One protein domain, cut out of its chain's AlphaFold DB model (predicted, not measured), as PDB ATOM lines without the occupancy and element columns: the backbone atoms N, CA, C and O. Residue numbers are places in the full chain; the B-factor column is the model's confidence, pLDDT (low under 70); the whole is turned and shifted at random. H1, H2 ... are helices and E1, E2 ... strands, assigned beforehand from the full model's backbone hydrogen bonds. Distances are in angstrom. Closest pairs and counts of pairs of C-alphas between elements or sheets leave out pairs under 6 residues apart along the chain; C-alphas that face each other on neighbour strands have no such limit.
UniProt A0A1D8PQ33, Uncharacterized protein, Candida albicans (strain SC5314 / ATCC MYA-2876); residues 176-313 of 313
ATOM      1  N   ARG A 176     313.631 361.398 290.633       64.42
ATOM      2  CA  ARG A 176     314.991 361.770 291.070       64.42
ATOM      3  C   ARG A 176     315.113 363.228 291.515       64.42
ATOM      4  O   ARG A 176     315.941 363.545 292.368       64.42
ATOM      5  N   ARG A 177     314.343 364.152 290.931       65.31
ATOM      6  CA  ARG A 177     314.345 365.565 291.341       65.31
ATOM      7  C   ARG A 177     313.641 365.754 292.679       65.31
ATOM      8  O   ARG A 177     314.197 366.428 293.541       65.31
ATOM      9  N   ILE A 178     312.471 365.140 292.854       58.52
ATOM     10  CA  ILE A 178     311.746 365.080 294.126       58.52
ATOM     11  C   ILE A 178     312.643 364.434 295.169       58.52
ATOM     12  O   ILE A 178     312.793 365.013 296.230       58.52
ATOM     13  N   GLU A 179     313.302 363.326 294.835       60.63
ATOM     14  CA  GLU A 179     314.280 362.626 295.656       60.63
ATOM     15  C   GLU A 179     315.384 363.603 296.090       60.63
ATOM     16  O   GLU A 179     315.473 363.994 297.252       60.63
ATOM     17  N   ARG A 180     316.179 364.128 295.151       63.74
ATOM     18  CA  ARG A 180     317.259 365.079 295.463       63.74
ATOM     19  C   ARG A 180     316.794 366.257 296.301       63.74
ATOM     20  O   ARG A 180     317.573 366.752 297.112       63.74
ATOM     21  N   GLU A 181     315.572 366.737 296.089       60.47
ATOM     22  CA  GLU A 181     314.996 367.778 296.920       60.47
ATOM     23  C   GLU A 181     314.608 367.253 298.304       60.47
ATOM     24  O   GLU A 181     315.098 367.818 299.278       60.47
ATOM     25  N   THR A 182     313.842 366.170 298.450       56.58
ATOM     26  CA  THR A 182     313.479 365.585 299.754       56.58
ATOM     27  C   THR A 182     314.711 365.265 300.593       56.58
ATOM     28  O   THR A 182     314.693 365.508 301.795       56.58
ATOM     29  N   TYR A 183     315.802 364.828 299.962       58.48
ATOM     30  CA  TYR A 183     317.077 364.499 300.602       58.48
ATOM     31  C   TYR A 183     318.067 365.664 300.680       58.48
ATOM     32  O   TYR A 183     319.245 365.433 300.958       58.48
ATOM     33  N   ARG A 184     317.652 366.930 300.492       61.18
ATOM     34  CA  ARG A 184     318.503 368.074 300.876       61.18
ATOM     35  C   ARG A 184     318.608 368.154 302.398       61.18
ATOM     36  O   ARG A 184     318.037 369.030 303.048       61.18
ATOM     37  N   VAL A 185     319.379 367.229 302.957       61.85
ATOM     38  CA  VAL A 185     319.804 367.211 304.343       61.85
ATOM     39  C   VAL A 185     320.679 368.436 304.547       61.85
ATOM     40  O   VAL A 185     321.757 368.583 303.976       61.85
ATOM     41  N   THR A 186     320.168 369.365 305.341       66.25
ATOM     42  CA  THR A 186     320.950 370.492 305.830       66.25
ATOM     43  C   THR A 186     321.514 370.120 307.197       66.25
ATOM     44  O   THR A 186     320.901 369.324 307.903       66.25
ATOM     45  N   PRO A 187     322.602 370.750 307.662       63.46
ATOM     46  CA  PRO A 187     323.096 370.542 309.029       63.46
ATOM     47  C   PRO A 187     322.081 370.929 310.123       63.46
ATOM     48  O   PRO A 187     322.286 370.645 311.294       63.46
ATOM     49  N   ARG A 188     320.973 371.591 309.757       67.27
ATOM     50  CA  ARG A 188     319.868 371.948 310.660       67.27
ATOM     51  C   ARG A 188     318.638 371.045 310.477       67.27
ATOM     52  O   ARG A 188     317.549 371.402 310.932       67.27
ATOM     53  N   SER A 189     318.766 369.969 309.708       74.13
ATOM     54  CA  SER A 189     317.709 368.984 309.523       74.13
ATOM     55  C   SER A 189     317.474 368.217 310.823       74.13
ATOM     56  O   SER A 189     318.400 368.009 311.601       74.13
ATOM     57  N   ILE A 190     316.217 367.853 311.056       79.16
ATOM     58  CA  ILE A 190     315.788 367.088 312.226       79.16
ATOM     59  C   ILE A 190     315.310 365.740 311.715       79.16
ATOM     60  O   ILE A 190     314.569 365.675 310.734       79.16
ATOM     61  N   PHE A 191     315.745 364.692 312.382       81.94
ATOM     62  CA  PHE A 191     315.421 363.314 312.095       81.94
ATOM     63  C   PHE A 191     314.656 362.741 313.279       81.94
ATOM     64  O   PHE A 191     314.969 363.067 314.422       81.94
ATOM     65  N   ALA A 192     313.665 361.904 313.007       84.84
ATOM     66  CA  ALA A 192     312.901 361.228 314.042       84.84
ATOM     67  C   ALA A 192     312.849 359.729 313.756       84.84
ATOM     68  O   ALA A 192     312.695 359.321 312.600       84.84
ATOM     69  N   ARG A 193     312.963 358.930 314.809       85.39
ATOM     70  CA  ARG A 193     312.752 357.484 314.792       85.39
ATOM     71  C   ARG A 193     311.810 357.136 315.930       85.39
ATOM     72  O   ARG A 193     312.007 357.626 317.032       85.39
ATOM     73  N   TYR A 194     310.789 356.340 315.659       87.64
ATOM     74  CA  TYR A 194     309.916 355.846 316.715       87.64
ATOM     75  C   TYR A 194     310.612 354.692 317.439       87.64
ATOM     76  O   TYR A 194     311.132 353.796 316.774       87.64
ATOM     77  N   ASP A 195     310.664 354.746 318.765       86.79
ATOM     78  CA  ASP A 195     311.197 353.672 319.598       86.79
ATOM     79  C   ASP A 195     310.038 352.949 320.291       86.79
ATOM     80  O   ASP A 195     309.303 353.530 321.091       86.79
ATOM     81  N   GLU A 196     309.873 351.669 319.960       84.72
ATOM     82  CA  GLU A 196     308.791 350.826 320.475       84.72
ATOM     83  C   GLU A 196     308.895 350.615 321.990       84.72
ATOM     84  O   GLU A 196     307.873 350.475 322.656       84.72
ATOM     85  N   ASN A 197     310.107 350.664 322.556       86.99
ATOM     86  CA  ASN A 197     310.326 350.418 323.983       86.99
ATOM     87  C   ASN A 197     309.849 351.583 324.856       86.99
ATOM     88  O   ASN A 197     309.338 351.379 325.955       86.99
ATOM     89  N   THR A 198     310.041 352.815 324.381       84.57
ATOM     90  CA  THR A 198     309.693 354.032 325.128       84.57
ATOM     91  C   THR A 198     308.331 354.602 324.740       84.57
ATOM     92  O   THR A 198     307.805 355.451 325.459       84.57
ATOM     93  N   GLY A 199     307.761 354.170 323.608       84.89
ATOM     94  CA  GLY A 199     306.543 354.751 323.037       84.89
ATOM     95  C   GLY A 199     306.725 356.208 322.594       84.89
ATOM     96  O   GLY A 199     305.751 356.950 322.467       84.89
ATOM     97  N   LYS A 200     307.977 356.645 322.410       89.07
ATOM     98  CA  LYS A 200     308.353 358.022 322.076       89.07
ATOM     99  C   LYS A 200     309.249 358.055 320.845       89.07
ATOM    100  O   LYS A 200     309.868 357.072 320.445       89.07
ATOM    101  N   TYR A 201     309.327 359.229 320.233       88.17
ATOM    102  CA  TYR A 201     310.230 359.491 319.126       88.17
ATOM    103  C   TYR A 201     311.618 359.888 319.631       88.17
ATOM    104  O   TYR A 201     311.787 360.895 320.317       88.17
ATOM    105  N   GLU A 202     312.638 359.149 319.211       87.66
ATOM    106  CA  GLU A 202     314.029 359.565 319.305       87.66
ATOM    107  C   GLU A 202     314.300 360.645 318.247       87.66
ATOM    108  O   GLU A 202     314.211 360.407 317.037       87.66
ATOM    109  N   ILE A 203     314.623 361.857 318.703       86.45
ATOM    110  CA  ILE A 203     314.876 363.011 317.837       86.45
ATOM    111  C   ILE A 203     316.385 363.237 317.705       86.45
ATOM    112  O   ILE A 203     317.053 363.609 318.666       86.45
ATOM    113  N   LYS A 204     316.915 363.085 316.487       81.95
ATOM    114  CA  LYS A 204     318.302 363.427 316.138       81.95
ATOM    115  C   LYS A 204     318.366 364.744 315.362       81.95
ATOM    116  O   LYS A 204     317.571 365.005 314.460       81.95
ATOM    117  N   GLY A 205     319.368 365.566 315.665       80.21
ATOM    118  CA  GLY A 205     319.642 366.826 314.967       80.21
ATOM    119  C   GLY A 205     319.361 368.078 315.797       80.21
ATOM    120  O   GLY A 205     318.889 368.029 316.929       80.21
ATOM    121  N   HIS A 206     319.695 369.237 315.230       78.82
ATOM    122  CA  HIS A 206     319.701 370.496 315.972       78.82
ATOM    123  C   HIS A 206     318.367 371.253 315.860       78.82
ATOM    124  O   HIS A 206     318.063 371.881 314.835       78.82
ATOM    125  N   VAL A 207     317.609 371.295 316.959       80.85
ATOM    126  CA  VAL A 207     316.421 372.149 317.104       80.85
ATOM    127  C   VAL A 207     316.861 373.602 317.279       80.85
ATOM    128  O   VAL A 207     317.333 374.020 318.329       80.85
ATOM    129  N   SER A 208     316.726 374.402 316.221       80.85
ATOM    130  CA  SER A 208     317.123 375.814 316.258       80.85
ATOM    131  C   SER A 208     316.196 376.665 317.131       80.85
ATOM    132  O   SER A 208     314.989 376.437 317.122       80.85
ATOM    133  N   GLN A 209     316.718 377.738 317.733       82.11
ATOM    134  CA  GLN A 209     315.904 378.759 318.419       82.11
ATOM    135  C   GLN A 209     314.793 379.343 317.527       82.11
ATOM    136  O   GLN A 209     313.731 379.707 318.012       82.11
ATOM    137  N   ASN A 210     314.992 379.383 316.204       85.19
ATOM    138  CA  ASN A 210     313.947 379.821 315.279       85.19
ATOM    139  C   ASN A 210     312.741 378.860 315.243       85.19
ATOM    140  O   ASN A 210     311.626 379.295 314.987       85.19
ATOM    141  N   ALA A 211     312.951 377.564 315.495       82.05
ATOM    142  CA  ALA A 211     311.860 376.598 315.626       82.05
ATOM    143  C   ALA A 211     311.105 376.808 316.947       82.05
ATOM    144  O   ALA A 211     309.879 376.846 316.928       82.05
ATOM    145  N   ALA A 212     311.830 377.060 318.043       86.12
ATOM    146  CA  ALA A 212     311.236 377.460 319.320       86.12
ATOM    147  C   ALA A 212     310.414 378.753 319.186       86.12
ATOM    148  O   ALA A 212     309.315 378.843 319.715       86.12
ATOM    149  N   PHE A 213     310.876 379.721 318.387       88.05
ATOM    150  CA  PHE A 213     310.096 380.921 318.083       88.05
ATOM    151  C   PHE A 213     308.799 380.609 317.318       88.05
ATOM    152  O   PHE A 213     307.772 381.209 317.608       88.05
ATOM    153  N   GLN A 214     308.804 379.670 316.363       85.74
ATOM    154  CA  GLN A 214     307.556 379.257 315.700       85.74
ATOM    155  C   GLN A 214     306.581 378.599 316.682       85.74
ATOM    156  O   GLN A 214     305.385 378.857 316.603       85.74
ATOM    157  N   TYR A 215     307.093 377.794 317.613       86.98
ATOM    158  CA  TYR A 215     306.297 377.196 318.682       86.98
ATOM    159  C   TYR A 215     305.706 378.241 319.631       86.98
ATOM    160  O   TYR A 215     304.502 378.246 319.883       86.98
ATOM    161  N   TYR A 216     306.526 379.194 320.068       88.34
ATOM    162  CA  TYR A 216     306.078 380.339 320.850       88.34
ATOM    163  C   TYR A 216     304.987 381.133 320.122       88.34
ATOM    164  O   TYR A 216     303.945 381.422 320.703       88.34
ATOM    165  N   LEU A 217     305.186 381.415 318.827       87.11
ATOM    166  CA  LEU A 217     304.187 382.095 318.005       87.11
ATOM    167  C   LEU A 217     302.855 381.356 317.999       87.11
ATOM    168  O   LEU A 217     301.840 382.029 318.057       87.11
ATOM    169  N   SER A 218     302.839 380.022 317.909       84.49
ATOM    170  CA  SER A 218     301.586 379.259 317.969       84.49
ATOM    171  C   SER A 218     300.957 379.233 319.358       84.49
ATOM    172  O   SER A 218     299.741 379.331 319.447       84.49
ATOM    173  N   LYS A 219     301.765 379.137 320.422       85.74
ATOM    174  CA  LYS A 219     301.293 379.058 321.814       85.74
ATOM    175  C   LYS A 219     300.629 380.365 322.259       85.74
ATOM    176  O   LYS A 219     299.564 380.341 322.855       85.74
ATOM    177  N   GLU A 220     301.227 381.502 321.906       86.06
ATOM    178  CA  GLU A 220     300.735 382.839 322.273       86.06
ATOM    179  C   GLU A 220     299.813 383.473 321.222       86.06
ATOM    180  O   GLU A 220     299.317 384.584 321.423       86.06
ATOM    181  N   TRP A 221     299.586 382.815 320.078       83.36
ATOM    182  CA  TRP A 221     298.817 383.411 318.983       83.36
ATOM    183  C   TRP A 221     297.425 383.847 319.438       83.36
ATOM    184  O   TRP A 221     297.000 384.968 319.153       83.36
ATOM    185  N   ASP A 222     296.733 382.966 320.158       82.09
ATOM    186  CA  ASP A 222     295.354 383.194 320.579       82.09
ATOM    187  C   ASP A 222     295.253 384.294 321.644       82.09
ATOM    188  O   ASP A 222     294.310 385.084 321.601       82.09
ATOM    189  N   ASN A 223     296.280 384.453 322.487       81.80
ATOM    190  CA  ASN A 223     296.367 385.536 323.473       81.80
ATOM    191  C   ASN A 223     296.476 386.918 322.805       81.80
ATOM    192  O   ASN A 223     295.904 387.900 323.282       81.80
ATOM    193  N   TYR A 224     297.179 387.006 321.671       78.71
ATOM    194  CA  TYR A 224     297.425 388.271 320.970       78.71
ATOM    195  C   TYR A 224     296.401 388.578 319.870       78.71
ATOM    196  O   TYR A 224     296.214 389.745 319.511       78.71
ATOM    197  N   LYS A 225     295.729 387.563 319.312       75.59
ATOM    198  CA  LYS A 225     294.782 387.719 318.194       75.59
ATOM    199  C   LYS A 225     293.642 388.699 318.507       75.59
ATOM    200  O   LYS A 225     293.133 389.318 317.579       75.59
ATOM    201  N   GLY A 226     293.263 388.852 319.781       75.31
ATOM    202  CA  GLY A 226     292.232 389.799 320.226       75.31
ATOM    203  C   GLY A 226     292.721 391.223 320.515       75.31
ATOM    204  O   GLY A 226     291.911 392.143 320.551       75.31
ATOM    205  N   GLN A 227     294.026 391.433 320.709       80.37
ATOM    206  CA  GLN A 227     294.574 392.733 321.126       80.37
ATOM    207  C   GLN A 227     294.854 393.678 319.950       80.37
ATOM    208  O   GLN A 227     294.875 394.895 320.118       80.37
ATOM    209  N   PHE A 228     295.071 393.128 318.753       76.49
ATOM    210  CA  PHE A 228     295.474 393.886 317.568       76.49
ATOM    211  C   PHE A 228     294.444 393.755 316.448       76.49
ATOM    212  O   PHE A 228     293.834 392.703 316.264       76.49
ATOM    213  N   LYS A 229     294.282 394.820 315.654       76.63
ATOM    214  CA  LYS A 229     293.309 394.863 314.550       76.63
ATOM    215  C   LYS A 229     293.732 393.973 313.384       76.63
ATOM    216  O   LYS A 229     292.884 393.405 312.696       76.63
ATOM    217  N   THR A 230     295.038 393.863 313.137       82.99
ATOM    218  CA  THR A 230     295.571 393.140 311.980       82.99
ATOM    219  C   THR A 230     296.510 392.004 312.377       82.99
ATOM    220  O   THR A 230     297.308 392.116 313.303       82.99
ATOM    221  N   LYS A 231     296.497 390.916 311.589       79.88
ATOM    222  CA  LYS A 231     297.403 389.762 311.770       79.88
ATOM    223  C   LYS A 231     298.888 390.139 311.693       79.88
ATOM    224  O   LYS A 231     299.732 389.434 312.244       79.88
ATOM    225  N   VAL A 232     299.215 391.199 310.948       83.23
ATOM    226  CA  VAL A 232     300.594 391.674 310.780       83.23
ATOM    227  C   VAL A 232     301.075 392.332 312.069       83.23
ATOM    228  O   VAL A 232     302.136 391.957 312.560       83.23
ATOM    229  N   GLU A 233     300.277 393.229 312.654       82.76
ATOM    230  CA  GLU A 233     300.582 393.873 313.939       82.76
ATOM    231  C   GLU A 233     300.714 392.844 315.065       82.76
ATOM    232  O   GLU A 233     301.710 392.866 315.784       82.76
ATOM    233  N   THR A 234     299.797 391.868 315.146       83.45
ATOM    234  CA  THR A 234     299.875 390.747 316.103       83.45
ATOM    235  C   THR A 234     301.231 390.039 316.027       83.45
ATOM    236  O   THR A 234     301.879 389.775 317.039       83.45
ATOM    237  N   ARG A 235     301.698 389.747 314.806       83.36
ATOM    238  CA  ARG A 235     302.968 389.049 314.579       83.36
ATOM    239  C   ARG A 235     304.179 389.911 314.938       83.36
ATOM    240  O   ARG A 235     305.172 389.368 315.422       83.36
ATOM    241  N   VAL A 236     304.121 391.217 314.678       85.84
ATOM    242  CA  VAL A 236     305.189 392.157 315.055       85.84
ATOM    243  C   VAL A 236     305.288 392.248 316.577       85.84
ATOM    244  O   VAL A 236     306.377 392.042 317.108       85.84
ATOM    245  N   ALA A 237     304.161 392.422 317.270       85.84
ATOM    246  CA  ALA A 237     304.106 392.483 318.729       85.84
ATOM    247  C   ALA A 237     304.640 391.200 319.390       85.84
ATOM    248  O   ALA A 237     305.468 391.262 320.299       85.84
ATOM    249  N   LEU A 238     304.256 390.024 318.880       87.25
ATOM    250  CA  LEU A 238     304.809 388.741 319.330       87.25
ATOM    251  C   LEU A 238     306.321 388.636 319.082       87.25
ATOM    252  O   LEU A 238     307.064 388.114 319.912       87.25
ATOM    253  N   GLY A 239     306.796 389.141 317.941       88.80
ATOM    254  CA  GLY A 239     308.222 389.185 317.621       88.80
ATOM    255  C   GLY A 239     309.017 390.084 318.571       88.80
ATOM    256  O   GLY A 239     310.141 389.746 318.942       88.80
ATOM    257  N   GLU A 240     308.446 391.211 318.988       89.53
ATOM    258  CA  GLU A 240     309.037 392.094 319.996       89.53
ATOM    259  C   GLU A 240     309.022 391.466 321.389       89.53
ATOM    260  O   GLU A 240     310.043 391.500 322.077       89.53
ATOM    261  N   SER A 241     307.916 390.822 321.771       88.17
ATOM    262  CA  SER A 241     307.808 390.070 323.025       88.17
ATOM    263  C   SER A 241     308.876 388.973 323.113       88.17
ATOM    264  O   SER A 241     309.643 388.913 324.074       88.17
ATOM    265  N   TRP A 242     309.053 388.192 322.040       90.06
ATOM    266  CA  TRP A 242     310.121 387.193 321.950       90.06
ATOM    267  C   TRP A 242     311.520 387.797 322.105       90.06
ATOM    268  O   TRP A 242     312.390 387.200 322.739       90.06
ATOM    269  N   LYS A 243     311.782 388.982 321.539       90.18
ATOM    270  CA  LYS A 243     313.092 389.636 321.687       90.18
ATOM    271  C   LYS A 243     313.386 389.999 323.141       90.18
ATOM    272  O   LYS A 243     314.534 389.819 323.541       90.18
ATOM    273  N   LYS A 244     312.376 390.435 323.902       92.39
ATOM    274  CA  LYS A 244     312.500 390.817 325.320       92.39
ATOM    275  C   LYS A 244     312.762 389.632 326.258       92.39
ATOM    276  O   LYS A 244     313.348 389.842 327.312       92.39
ATOM    277  N   LYS A 245     312.380 388.407 325.877       90.42
ATOM    278  CA  LYS A 245     312.650 387.196 326.674       90.42
ATOM    279  C   LYS A 245     314.144 386.945 326.875       90.42
ATOM    280  O   LYS A 245     314.941 387.117 325.939       90.42
ATOM    281  N   THR A 246     314.507 386.465 328.059       92.89
ATOM    282  CA  THR A 246     315.883 386.074 328.386       92.89
ATOM    283  C   THR A 246     316.328 384.857 327.557       92.89
ATOM    284  O   THR A 246     315.495 384.126 327.007       92.89
ATOM    285  N   PRO A 247     317.645 384.628 327.400       90.32
ATOM    286  CA  PRO A 247     318.159 383.426 326.742       90.32
ATOM    287  C   PRO A 247     317.662 382.123 327.384       90.32
ATOM    288  O   PRO A 247     317.334 381.188 326.658       90.32
ATOM    289  N   GLU A 248     317.536 382.098 328.712       92.60
ATOM    290  CA  GLU A 248     317.059 380.947 329.488       92.60
ATOM    291  C   GLU A 248     315.595 380.616 329.180       92.60
ATOM    292  O   GLU A 248     315.269 379.473 328.877       92.60
ATOM    293  N   GLU A 249     314.711 381.619 329.130       91.64
ATOM    294  CA  GLU A 249     313.307 381.412 328.746       91.64
ATOM    295  C   GLU A 249     313.167 380.889 327.310       91.64
ATOM    296  O   GLU A 249     312.316 380.050 327.007       91.64
ATOM    297  N   LYS A 250     314.004 381.393 326.394       92.12
ATOM    298  CA  LYS A 250     314.030 380.926 325.000       92.12
ATOM    299  C   LYS A 250     314.498 379.478 324.906       92.12
ATOM    300  O   LYS A 250     314.034 378.746 324.031       92.12
ATOM    301  N   GLU A 251     315.423 379.077 325.773       90.75
ATOM    302  CA  GLU A 251     315.885 377.699 325.876       90.75
ATOM    303  C   GLU A 251     314.833 376.783 326.506       90.75
ATOM    304  O   GLU A 251     314.581 375.715 325.952       90.75
ATOM    305  N   ALA A 252     314.134 377.221 327.553       93.01
ATOM    306  CA  ALA A 252     313.010 376.480 328.123       93.01
ATOM    307  C   ALA A 252     311.939 376.182 327.057       93.01
ATOM    308  O   ALA A 252     311.570 375.029 326.851       93.01
ATOM    309  N   LEU A 253     311.549 377.182 326.256       91.34
ATOM    310  CA  LEU A 253     310.614 376.993 325.133       91.34
ATOM    311  C   LEU A 253     311.162 376.072 324.030       91.34
ATOM    312  O   LEU A 253     310.399 375.421 323.314       91.34
ATOM    313  N   ARG A 254     312.488 376.011 323.856       90.30
ATOM    314  CA  ARG A 254     313.132 375.068 322.931       90.30
ATOM    315  C   ARG A 254     313.041 373.634 323.454       90.30
ATOM    316  O   ARG A 254     312.845 372.734 322.639       90.30
ATOM    317  N   LEU A 255     313.202 373.433 324.761       90.87
ATOM    318  CA  LEU A 255     313.070 372.130 325.411       90.87
ATOM    319  C   LEU A 255     311.613 371.656 325.412       90.87
ATOM    320  O   LEU A 255     311.373 370.532 324.986       90.87
ATOM    321  N   GLU A 256     310.647 372.528 325.725       91.23
ATOM    322  CA  GLU A 256     309.208 372.227 325.586       91.23
ATOM    323  C   GLU A 256     308.865 371.772 324.158       91.23
ATOM    324  O   GLU A 256     308.173 370.779 323.938       91.23
ATOM    325  N   PHE A 257     309.392 372.476 323.150       90.27
ATOM    326  CA  PHE A 257     309.182 372.097 321.754       90.27
ATOM    327  C   PHE A 257     309.824 370.744 321.405       90.27
ATOM    328  O   PHE A 257     309.292 370.001 320.579       90.27
ATOM    329  N   LEU A 258     310.974 370.423 322.001       89.13
ATOM    330  CA  LEU A 258     311.644 369.138 321.812       89.13
ATOM    331  C   LEU A 258     310.835 368.002 322.443       89.13
ATOM    332  O   LEU A 258     310.654 366.972 321.798       89.13
ATOM    333  N   GLU A 259     310.305 368.205 323.645       90.59
ATOM    334  CA  GLU A 259     309.446 367.237 324.328       90.59
ATOM    335  C   GLU A 259     308.168 366.954 323.526       90.59
ATOM    336  O   GLU A 259     307.808 365.799 323.302       90.59
ATOM    337  N   MET A 260     307.527 367.994 322.984       89.68
ATOM    338  CA  MET A 260     306.371 367.828 322.100       89.68
ATOM    339  C   MET A 260     306.706 366.970 320.863       89.68
ATOM    340  O   MET A 260     305.914 366.108 320.483       89.68
ATOM    341  N   LEU A 261     307.892 367.156 320.265       88.87
ATOM    342  CA  LEU A 261     308.357 366.314 319.155       88.87
ATOM    343  C   LEU A 261     308.575 364.859 319.586       88.87
ATOM    344  O   LEU A 261     308.205 363.953 318.843       88.87
ATOM    345  N   GLN A 262     309.144 364.624 320.771       89.56
ATOM    346  CA  GLN A 262     309.320 363.273 321.316       89.56
ATOM    347  C   GLN A 262     307.978 362.577 321.559       89.56
ATOM    348  O   GLN A 262     307.857 361.379 321.320       89.56
ATOM    349  N   ASN A 263     306.945 363.328 321.938       89.40
ATOM    350  CA  ASN A 263     305.580 362.821 322.097       89.40
ATOM    351  C   ASN A 263     304.854 362.586 320.754       89.40
ATOM    352  O   ASN A 263     303.669 362.265 320.739       89.40
ATOM    353  N   GLY A 264     305.532 362.761 319.614       87.32
ATOM    354  CA  GLY A 264     304.963 362.503 318.291       87.32
ATOM    355  C   GLY A 264     304.069 363.623 317.763       87.32
ATOM    356  O   GLY A 264     303.296 363.402 316.831       87.32
ATOM    357  N   GLN A 265     304.177 364.833 318.313       88.49
ATOM    358  CA  GLN A 265     303.456 366.015 317.844       88.49
ATOM    359  C   GLN A 265     304.409 367.000 317.156       88.49
ATOM    360  O   GLN A 265     305.540 367.208 317.581       88.49
ATOM    361  N   ASP A 266     303.958 367.644 316.084       85.46
ATOM    362  CA  ASP A 266     304.698 368.685 315.373       85.46
ATOM    363  C   ASP A 266     303.807 369.905 315.107       85.46
ATOM    364  O   ASP A 266     302.584 369.839 315.103       85.46
ATOM    365  N   LEU A 267     304.432 371.046 314.839       82.19
ATOM    366  CA  LEU A 267     303.758 372.288 314.505       82.19
ATOM    367  C   LEU A 267     303.819 372.555 313.001       82.19
ATOM    368  O   LEU A 267     304.907 372.728 312.441       82.19
ATOM    369  N   ALA A 268     302.669 372.698 312.343       74.99
ATOM    370  CA  ALA A 268     302.588 373.178 310.964       74.99
ATOM    371  C   ALA A 268     301.499 374.242 310.808       74.99
ATOM    372  O   ALA A 268     300.363 374.067 311.238       74.99
ATOM    373  N   SER A 269     301.842 375.362 310.165       71.29
ATOM    374  CA  SER A 269     300.903 376.470 309.916       71.29
ATOM    375  C   SER A 269     300.171 376.963 311.177       71.29
ATOM    376  O   SER A 269     299.024 377.393 311.096       71.29
ATOM    377  N   GLY A 270     300.834 376.891 312.336       71.62
ATOM    378  CA  GLY A 270     300.278 377.290 313.631       71.62
ATOM    379  C   GLY A 270     299.383 376.248 314.309       71.62
ATOM    380  O   GLY A 270     298.919 376.508 315.409       71.62
ATOM    381  N   LYS A 271     299.151 375.083 313.695       80.11
ATOM    382  CA  LYS A 271     298.393 373.977 314.291       80.11
ATOM    383  C   LYS A 271     299.321 372.839 314.699       80.11
ATOM    384  O   LYS A 271     300.322 372.590 314.022       80.11
ATOM    385  N   ILE A 272     298.955 372.152 315.776       84.62
ATOM    386  CA  ILE A 272     299.597 370.909 316.201       84.62
ATOM    387  C   ILE A 272     299.055 369.779 315.318       84.62
ATOM    388  O   ILE A 272     297.847 369.659 315.123       84.62
ATOM    389  N   ILE A 273     299.954 369.003 314.723       84.39
ATOM    390  CA  ILE A 273     299.685 367.913 313.781       84.39
ATOM    391  C   ILE A 273     300.560 366.721 314.204       84.39
ATOM    392  O   ILE A 273     301.658 366.955 314.706       84.39
ATOM    393  N   PRO A 274     300.140 365.458 314.021       86.40
ATOM    394  CA  PRO A 274     301.016 364.308 314.250       86.40
ATOM    395  C   PRO A 274     302.335 364.422 313.473       86.40
ATOM    396  O   PRO A 274     302.350 364.751 312.286       86.40
ATOM    397  N   LEU A 275     303.451 364.119 314.140       84.70
ATOM    398  CA  LEU A 275     304.805 364.211 313.590       84.70
ATOM    399  C   LEU A 275     304.964 363.360 312.326       84.70
ATOM    400  O   LEU A 275     305.596 363.806 311.365       84.70
ATOM    401  N   GLU A 276     304.336 362.183 312.290       83.06
ATOM    402  CA  GLU A 276     304.332 361.270 311.143       83.06
ATOM    403  C   GLU A 276     303.922 361.950 309.840       83.06
ATOM    404  O   GLU A 276     304.521 361.695 308.796       83.06
ATOM    405  N   SER A 277     302.978 362.896 309.892       80.32
ATOM    406  CA  SER A 277     302.494 363.589 308.697       80.32
ATOM    407  C   SER A 277     303.551 364.501 308.059       80.32
ATOM    408  O   SER A 277     303.346 365.016 306.957       80.32
ATOM    409  N   ARG A 278     304.647 364.792 308.769       79.53
ATOM    410  CA  ARG A 278     305.752 365.646 308.309       79.53
ATOM    411  C   ARG A 278     307.056 364.897 308.088       79.53
ATOM    412  O   ARG A 278     308.016 365.509 307.603       79.53
ATOM    413  N   LEU A 279     307.106 363.614 308.425       80.63
ATOM    414  CA  LEU A 279     308.255 362.772 308.133       80.63
ATOM    415  C   LEU A 279     308.272 362.401 306.649       80.63
ATOM    416  O   LEU A 279     307.238 362.202 306.013       80.63
ATOM    417  N   SER A 280     309.470 362.339 306.077       73.18
ATOM    418  CA  SER A 280     309.675 361.773 304.751       73.18
ATOM    419  C   SER A 280     309.350 360.281 304.762       73.18
ATOM    420  O   SER A 280     309.627 359.592 305.741       73.18
ATOM    421  N   THR A 281     308.862 359.763 303.638       69.29
ATOM    422  CA  THR A 281     308.746 358.312 303.408       69.29
ATOM    423  C   THR A 281     310.108 357.619 303.426       69.29
ATOM    424  O   THR A 281     310.213 356.449 303.771       69.29
ATOM    425  N   ALA A 282     311.158 358.364 303.085       67.52
ATOM    426  CA  ALA A 282     312.531 357.912 303.108       67.52
ATOM    427  C   ALA A 282     313.043 357.599 304.517       67.52
ATOM    428  O   ALA A 282     312.976 358.452 305.411       67.52
ATOM    429  N   VAL A 283     313.625 356.411 304.658       70.28
ATOM    430  CA  VAL A 283     314.335 355.962 305.852       70.28
ATOM    431  C   VAL A 283     315.834 356.074 305.582       70.28
ATOM    432  O   VAL A 283     316.337 355.561 304.586       70.28
ATOM    433  N   PHE A 284     316.536 356.794 306.447       68.23
ATOM    434  CA  PHE A 284     317.990 356.891 306.453       68.23
ATOM    435  C   PHE A 284     318.581 355.754 307.293       68.23
ATOM    436  O   PHE A 284     317.863 355.087 308.045       68.23
ATOM    437  N   ASN A 285     319.899 355.567 307.195       64.21
ATOM    438  CA  ASN A 285     320.646 354.641 308.045       64.21
ATOM    439  C   ASN A 285     320.223 354.816 309.520       64.21
ATOM    440  O   ASN A 285     319.988 355.935 309.981       64.21
ATOM    441  N   ASP A 286     320.076 353.695 310.225       70.81
ATOM    442  CA  ASP A 286     319.602 353.571 311.613       70.81
ATOM    443  C   ASP A 286     318.076 353.683 311.834       70.81
ATOM    444  O   ASP A 286     317.622 353.665 312.981       70.81
ATOM    445  N   GLY A 287     317.266 353.778 310.771       74.89
ATOM    446  CA  GLY A 287     315.795 353.789 310.869       74.89
ATOM    447  C   GLY A 287     315.171 355.180 311.030       74.89
ATOM    448  O   GLY A 287     313.973 355.307 311.280       74.89
ATOM    449  N   PHE A 288     315.964 356.241 310.883       79.95
ATOM    450  CA  PHE A 288     315.495 357.616 311.043       79.95
ATOM    451  C   PHE A 288     314.819 358.149 309.784       79.95
ATOM    452  O   PHE A 288     315.309 357.967 308.671       79.95
ATOM    453  N   ARG A 289     313.735 358.908 309.954       79.17
ATOM    454  CA  ARG A 289     313.062 359.630 308.866       79.17
ATOM    455  C   ARG A 289     313.306 361.129 308.994       79.17
ATOM    456  O   ARG A 289     313.354 361.675 310.096       79.17
ATOM    457  N   LEU A 290     313.470 361.812 307.864       79.22
ATOM    458  CA  LEU A 290     313.743 363.248 307.834       79.22
ATOM    459  C   LEU A 290     312.449 364.048 308.019       79.22
ATOM    460  O   LEU A 290     311.494 363.896 307.263       79.22
ATOM    461  N   ARG A 291     312.445 364.993 308.961       77.90
ATOM    462  CA  ARG A 291     311.367 365.977 309.108       77.90
ATOM    463  C   ARG A 291     311.455 367.030 308.004       77.90
ATOM    464  O   ARG A 291     312.383 367.847 307.968       77.90
ATOM    465  N   VAL A 292     310.454 367.074 307.129       73.47
ATOM    466  CA  VAL A 292     310.418 368.012 306.000       73.47
ATOM    467  C   VAL A 292     309.955 369.394 306.473       73.47
ATOM    468  O   VAL A 292     308.914 369.552 307.117       73.47
ATOM    469  N   ARG A 293     310.726 370.444 306.163       66.51
ATOM    470  CA  ARG A 293     310.385 371.843 306.499       66.51
ATOM    471  C   ARG A 293     309.266 372.389 305.616       66.51
ATOM    472  O   ARG A 293     309.169 371.995 304.465       66.51
ATOM    473  N   SER A 294     308.497 373.358 306.115       61.35
ATOM    474  CA  SER A 294     307.370 373.977 305.394       61.35
ATOM    475  C   SER A 294     307.759 374.610 304.057       61.35
ATOM    476  O   SER A 294     307.012 374.536 303.090       61.35
ATOM    477  N   ASP A 295     308.927 375.248 303.982       59.53
ATOM    478  CA  ASP A 295     309.395 375.857 302.729       59.53
ATOM    479  C   ASP A 295     309.706 374.778 301.691       59.53
ATOM    480  O   ASP A 295     309.466 374.943 300.495       59.53
ATOM    481  N   HIS A 296     310.174 373.633 302.184       56.77
ATOM    482  CA  HIS A 296     310.486 372.471 301.378       56.77
ATOM    483  C   HIS A 296     309.232 371.711 300.975       56.77
ATOM    484  O   HIS A 296     309.101 371.367 299.809       56.77
ATOM    485  N   THR A 297     308.259 371.535 301.876       57.79
ATOM    486  CA  THR A 297     306.953 370.969 301.515       57.79
ATOM    487  C   THR A 297     306.241 371.849 300.497       57.79
ATOM    488  O   THR A 297     305.654 371.307 299.572       57.79
ATOM    489  N   LYS A 298     306.343 373.183 300.583       58.30
ATOM    490  CA  LYS A 298     305.807 374.097 299.561       58.30
ATOM    491  C   LYS A 298     306.485 373.916 298.207       58.30
ATOM    492  O   LYS A 298     305.786 373.876 297.202       58.30
ATOM    493  N   ASN A 299     307.813 373.808 298.156       61.79
ATOM    494  CA  ASN A 299     308.516 373.545 296.896       61.79
ATOM    495  C   ASN A 299     308.177 372.159 296.335       61.79
ATOM    496  O   ASN A 299     307.848 372.052 295.160       61.79
ATOM    497  N   LEU A 300     308.139 371.129 297.179       58.81
ATOM    498  CA  LEU A 300     307.732 369.778 296.790       58.81
ATOM    499  C   LEU A 300     306.277 369.741 296.308       58.81
ATOM    500  O   LEU A 300     305.987 369.094 295.310       58.81
ATOM    501  N   MET A 301     305.366 370.465 296.966       58.35
ATOM    502  CA  MET A 301     303.978 370.618 296.521       58.35
ATOM    503  C   MET A 301     303.900 371.358 295.193       58.35
ATOM    504  O   MET A 301     303.151 370.921 294.336       58.35
ATOM    505  N   LYS A 302     304.681 372.423 294.981       61.79
ATOM    506  CA  LYS A 302     304.744 373.110 293.682       61.79
ATOM    507  C   LYS A 302     305.236 372.180 292.577       61.79
ATOM    508  O   LYS A 302     304.671 372.195 291.493       61.79
ATOM    509  N   ILE A 303     306.237 371.346 292.861       58.93
ATOM    510  CA  ILE A 303     306.727 370.340 291.911       58.93
ATOM    511  C   ILE A 303     305.622 369.321 291.610       58.93
ATOM    512  O   ILE A 303     305.316 369.103 290.441       58.93
ATOM    513  N   LYS A 304     304.949 368.789 292.640       60.38
ATOM    514  CA  LYS A 304     303.809 367.863 292.491       60.38
ATOM    515  C   LYS A 304     302.582 368.489 291.804       60.38
ATOM    516  O   LYS A 304     301.842 367.807 291.110       60.38
ATOM    517  N   GLN A 305     302.326 369.779 292.008       59.49
ATOM    518  CA  GLN A 305     301.230 370.501 291.356       59.49
ATOM    519  C   GLN A 305     301.548 370.747 289.890       59.49
ATOM    520  O   GLN A 305     300.712 370.443 289.048       59.49
ATOM    521  N   SER A 306     302.771 371.202 289.590       57.62
ATOM    522  CA  SER A 306     303.216 371.344 288.207       57.62
ATOM    523  C   SER A 306     303.096 370.013 287.466       57.62
ATOM    524  O   SER A 306     302.542 369.990 286.378       57.62
ATOM    525  N   SER A 307     303.456 368.879 288.087       54.91
ATOM    526  CA  SER A 307     303.265 367.559 287.470       54.91
ATOM    527  C   SER A 307     301.794 367.178 287.278       54.91
ATOM    528  O   SER A 307     301.454 366.649 286.228       54.91
ATOM    529  N   ASN A 308     300.907 367.466 288.239       55.66
ATOM    530  CA  ASN A 308     299.473 367.179 288.088       55.66
ATOM    531  C   ASN A 308     298.807 368.025 286.993       55.66
ATOM    532  O   ASN A 308     297.880 367.548 286.345       55.66
ATOM    533  N   GLU A 309     299.259 369.263 286.779       54.61
ATOM    534  CA  GLU A 309     298.823 370.079 285.640       54.61
ATOM    535  C   GLU A 309     299.343 369.514 284.311       54.61
ATOM    536  O   GLU A 309     298.618 369.547 283.321       54.61
ATOM    537  N   TYR A 310     300.550 368.934 284.284       49.76
ATOM    538  CA  TYR A 310     301.086 368.278 283.085       49.76
ATOM    539  C   TYR A 310     300.444 366.923 282.775       49.76
ATOM    540  O   TYR A 310     300.400 366.559 281.612       49.76
ATOM    541  N   LEU A 311     299.948 366.182 283.772       50.63
ATOM    542  CA  LEU A 311     299.247 364.907 283.551       50.63
ATOM    543  C   LEU A 311     297.777 365.086 283.145       50.63
ATOM    544  O   LEU A 311     297.148 364.131 282.699       50.63
ATOM    545  N   LYS A 312     297.208 366.285 283.326       49.31
ATOM    546  CA  LYS A 312     295.841 366.606 282.889       49.31
ATOM    547  C   LYS A 312     295.752 367.137 281.453       49.31
ATOM    548  O   LYS A 312     294.635 367.247 280.957       49.31
ATOM    549  N   ASN A 313     296.881 367.460 280.822       43.05
ATOM    550  CA  ASN A 313     296.971 367.963 279.447       43.05
ATOM    551  C   ASN A 313     297.640 366.930 278.540       43.05
ATOM    552  O   ASN A 313     297.242 366.856 277.360       43.05
TER     553      ASN A 313
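AT A GLANCE: This is residues 176 to 313 of the 313 residues of an uncharacterized protein of Candida albicans (strain SC5314 / ATCC MYA-2876) (UniProt A0A1D8PQ33). Picture a flat, two-lobed model: a strongly twisted four-stranded sheet on one side, a group of crossing helices, H2 to H5, on the other, with the small hairpin E3 and E4 between and H5 reaching from the helices to the sheet's edge strand E2. H7 is a long arm with H1 beside its residues 296 to 303, and residues 305 to 313 stick out. The printed part has 138 residues with seven named helices and six named strands, in the order H1 E1 E2 H2 H3 H4 H5 E3 E4 H6 E5 E6 H7. The sheet E2 E1 E6 E5 is antiparallel, the class is mixed, helices and strands, and the whole is only just loose, close to compact, with a radius of gyration of the C-alphas of 17.3 A and spans of 47 by 46 by 24 A.

IN THESE COORDINATES: Find C-alpha 176 at (314.991, 361.770, 291.070), where H1 begins and runs to 182. E1, 190 to 195, and E2, 200 to 205, are 16.0 A each. Next come H2, 209 to 219, 15.0 A; H3, 221 to 225; H4, 231 to 244, 20.3 A; and H5, from C-alpha 247 at (318.159, 383.426, 326.742) to 262, 22.7 A. Read on through E3, 265 to 268, E4, 271 to 274, H6, 275 to 278, E5, 279 to 283, and E6, 289 to 291. H7, 294 to 311, is 25.0 A and ends at (299.247, 364.907, 283.551).

HOW THE PARTS SIT: In the hairpin E1 and E2, at 152 degrees, N 202 and O 193 are 2.7 A apart. E1 and E6 stand at 133 degrees, with N 291 to O 190 at 2.8 A. In the hairpin E5 and E6, N 280 and O 290 are 2.8 A apart. H6 is on this sheet at a height of 7.5 A, only just over none of its strands, with 2 C-alphas falling on E6. H5 only grazes the sheet with residues 258 to 262; C-alphas 201 and 262 are its closest to E2, 4.5 A. H2 touches H5, about perpendicular at 76 degrees, closest at C-alphas 212 and 254, 4.7 A. H4 touches H3, closest at C-alphas 234 and 224, 6.0 A. In the hairpin E3 and E4, N 266 and O 273 are 2.8 A apart. H1 touches H7 at a shallow tilt of 27 degrees, opposite ways, closest at C-alphas 178 and 300, 6.7 A. Every O i to N i+4 pair is within hydrogen-bond range in H1, H2, H3, H4, H5 and H7; H6 is too short for one.

THE WHOLE: The C-alphas farthest apart, of Thr 246 and Asn 313, are 55.5 A apart. The printed part has no cut and no long link. Look for pLDDT under 70 at residues 176 to 188, 281 to 282, 284 to 285 and 293 to 313.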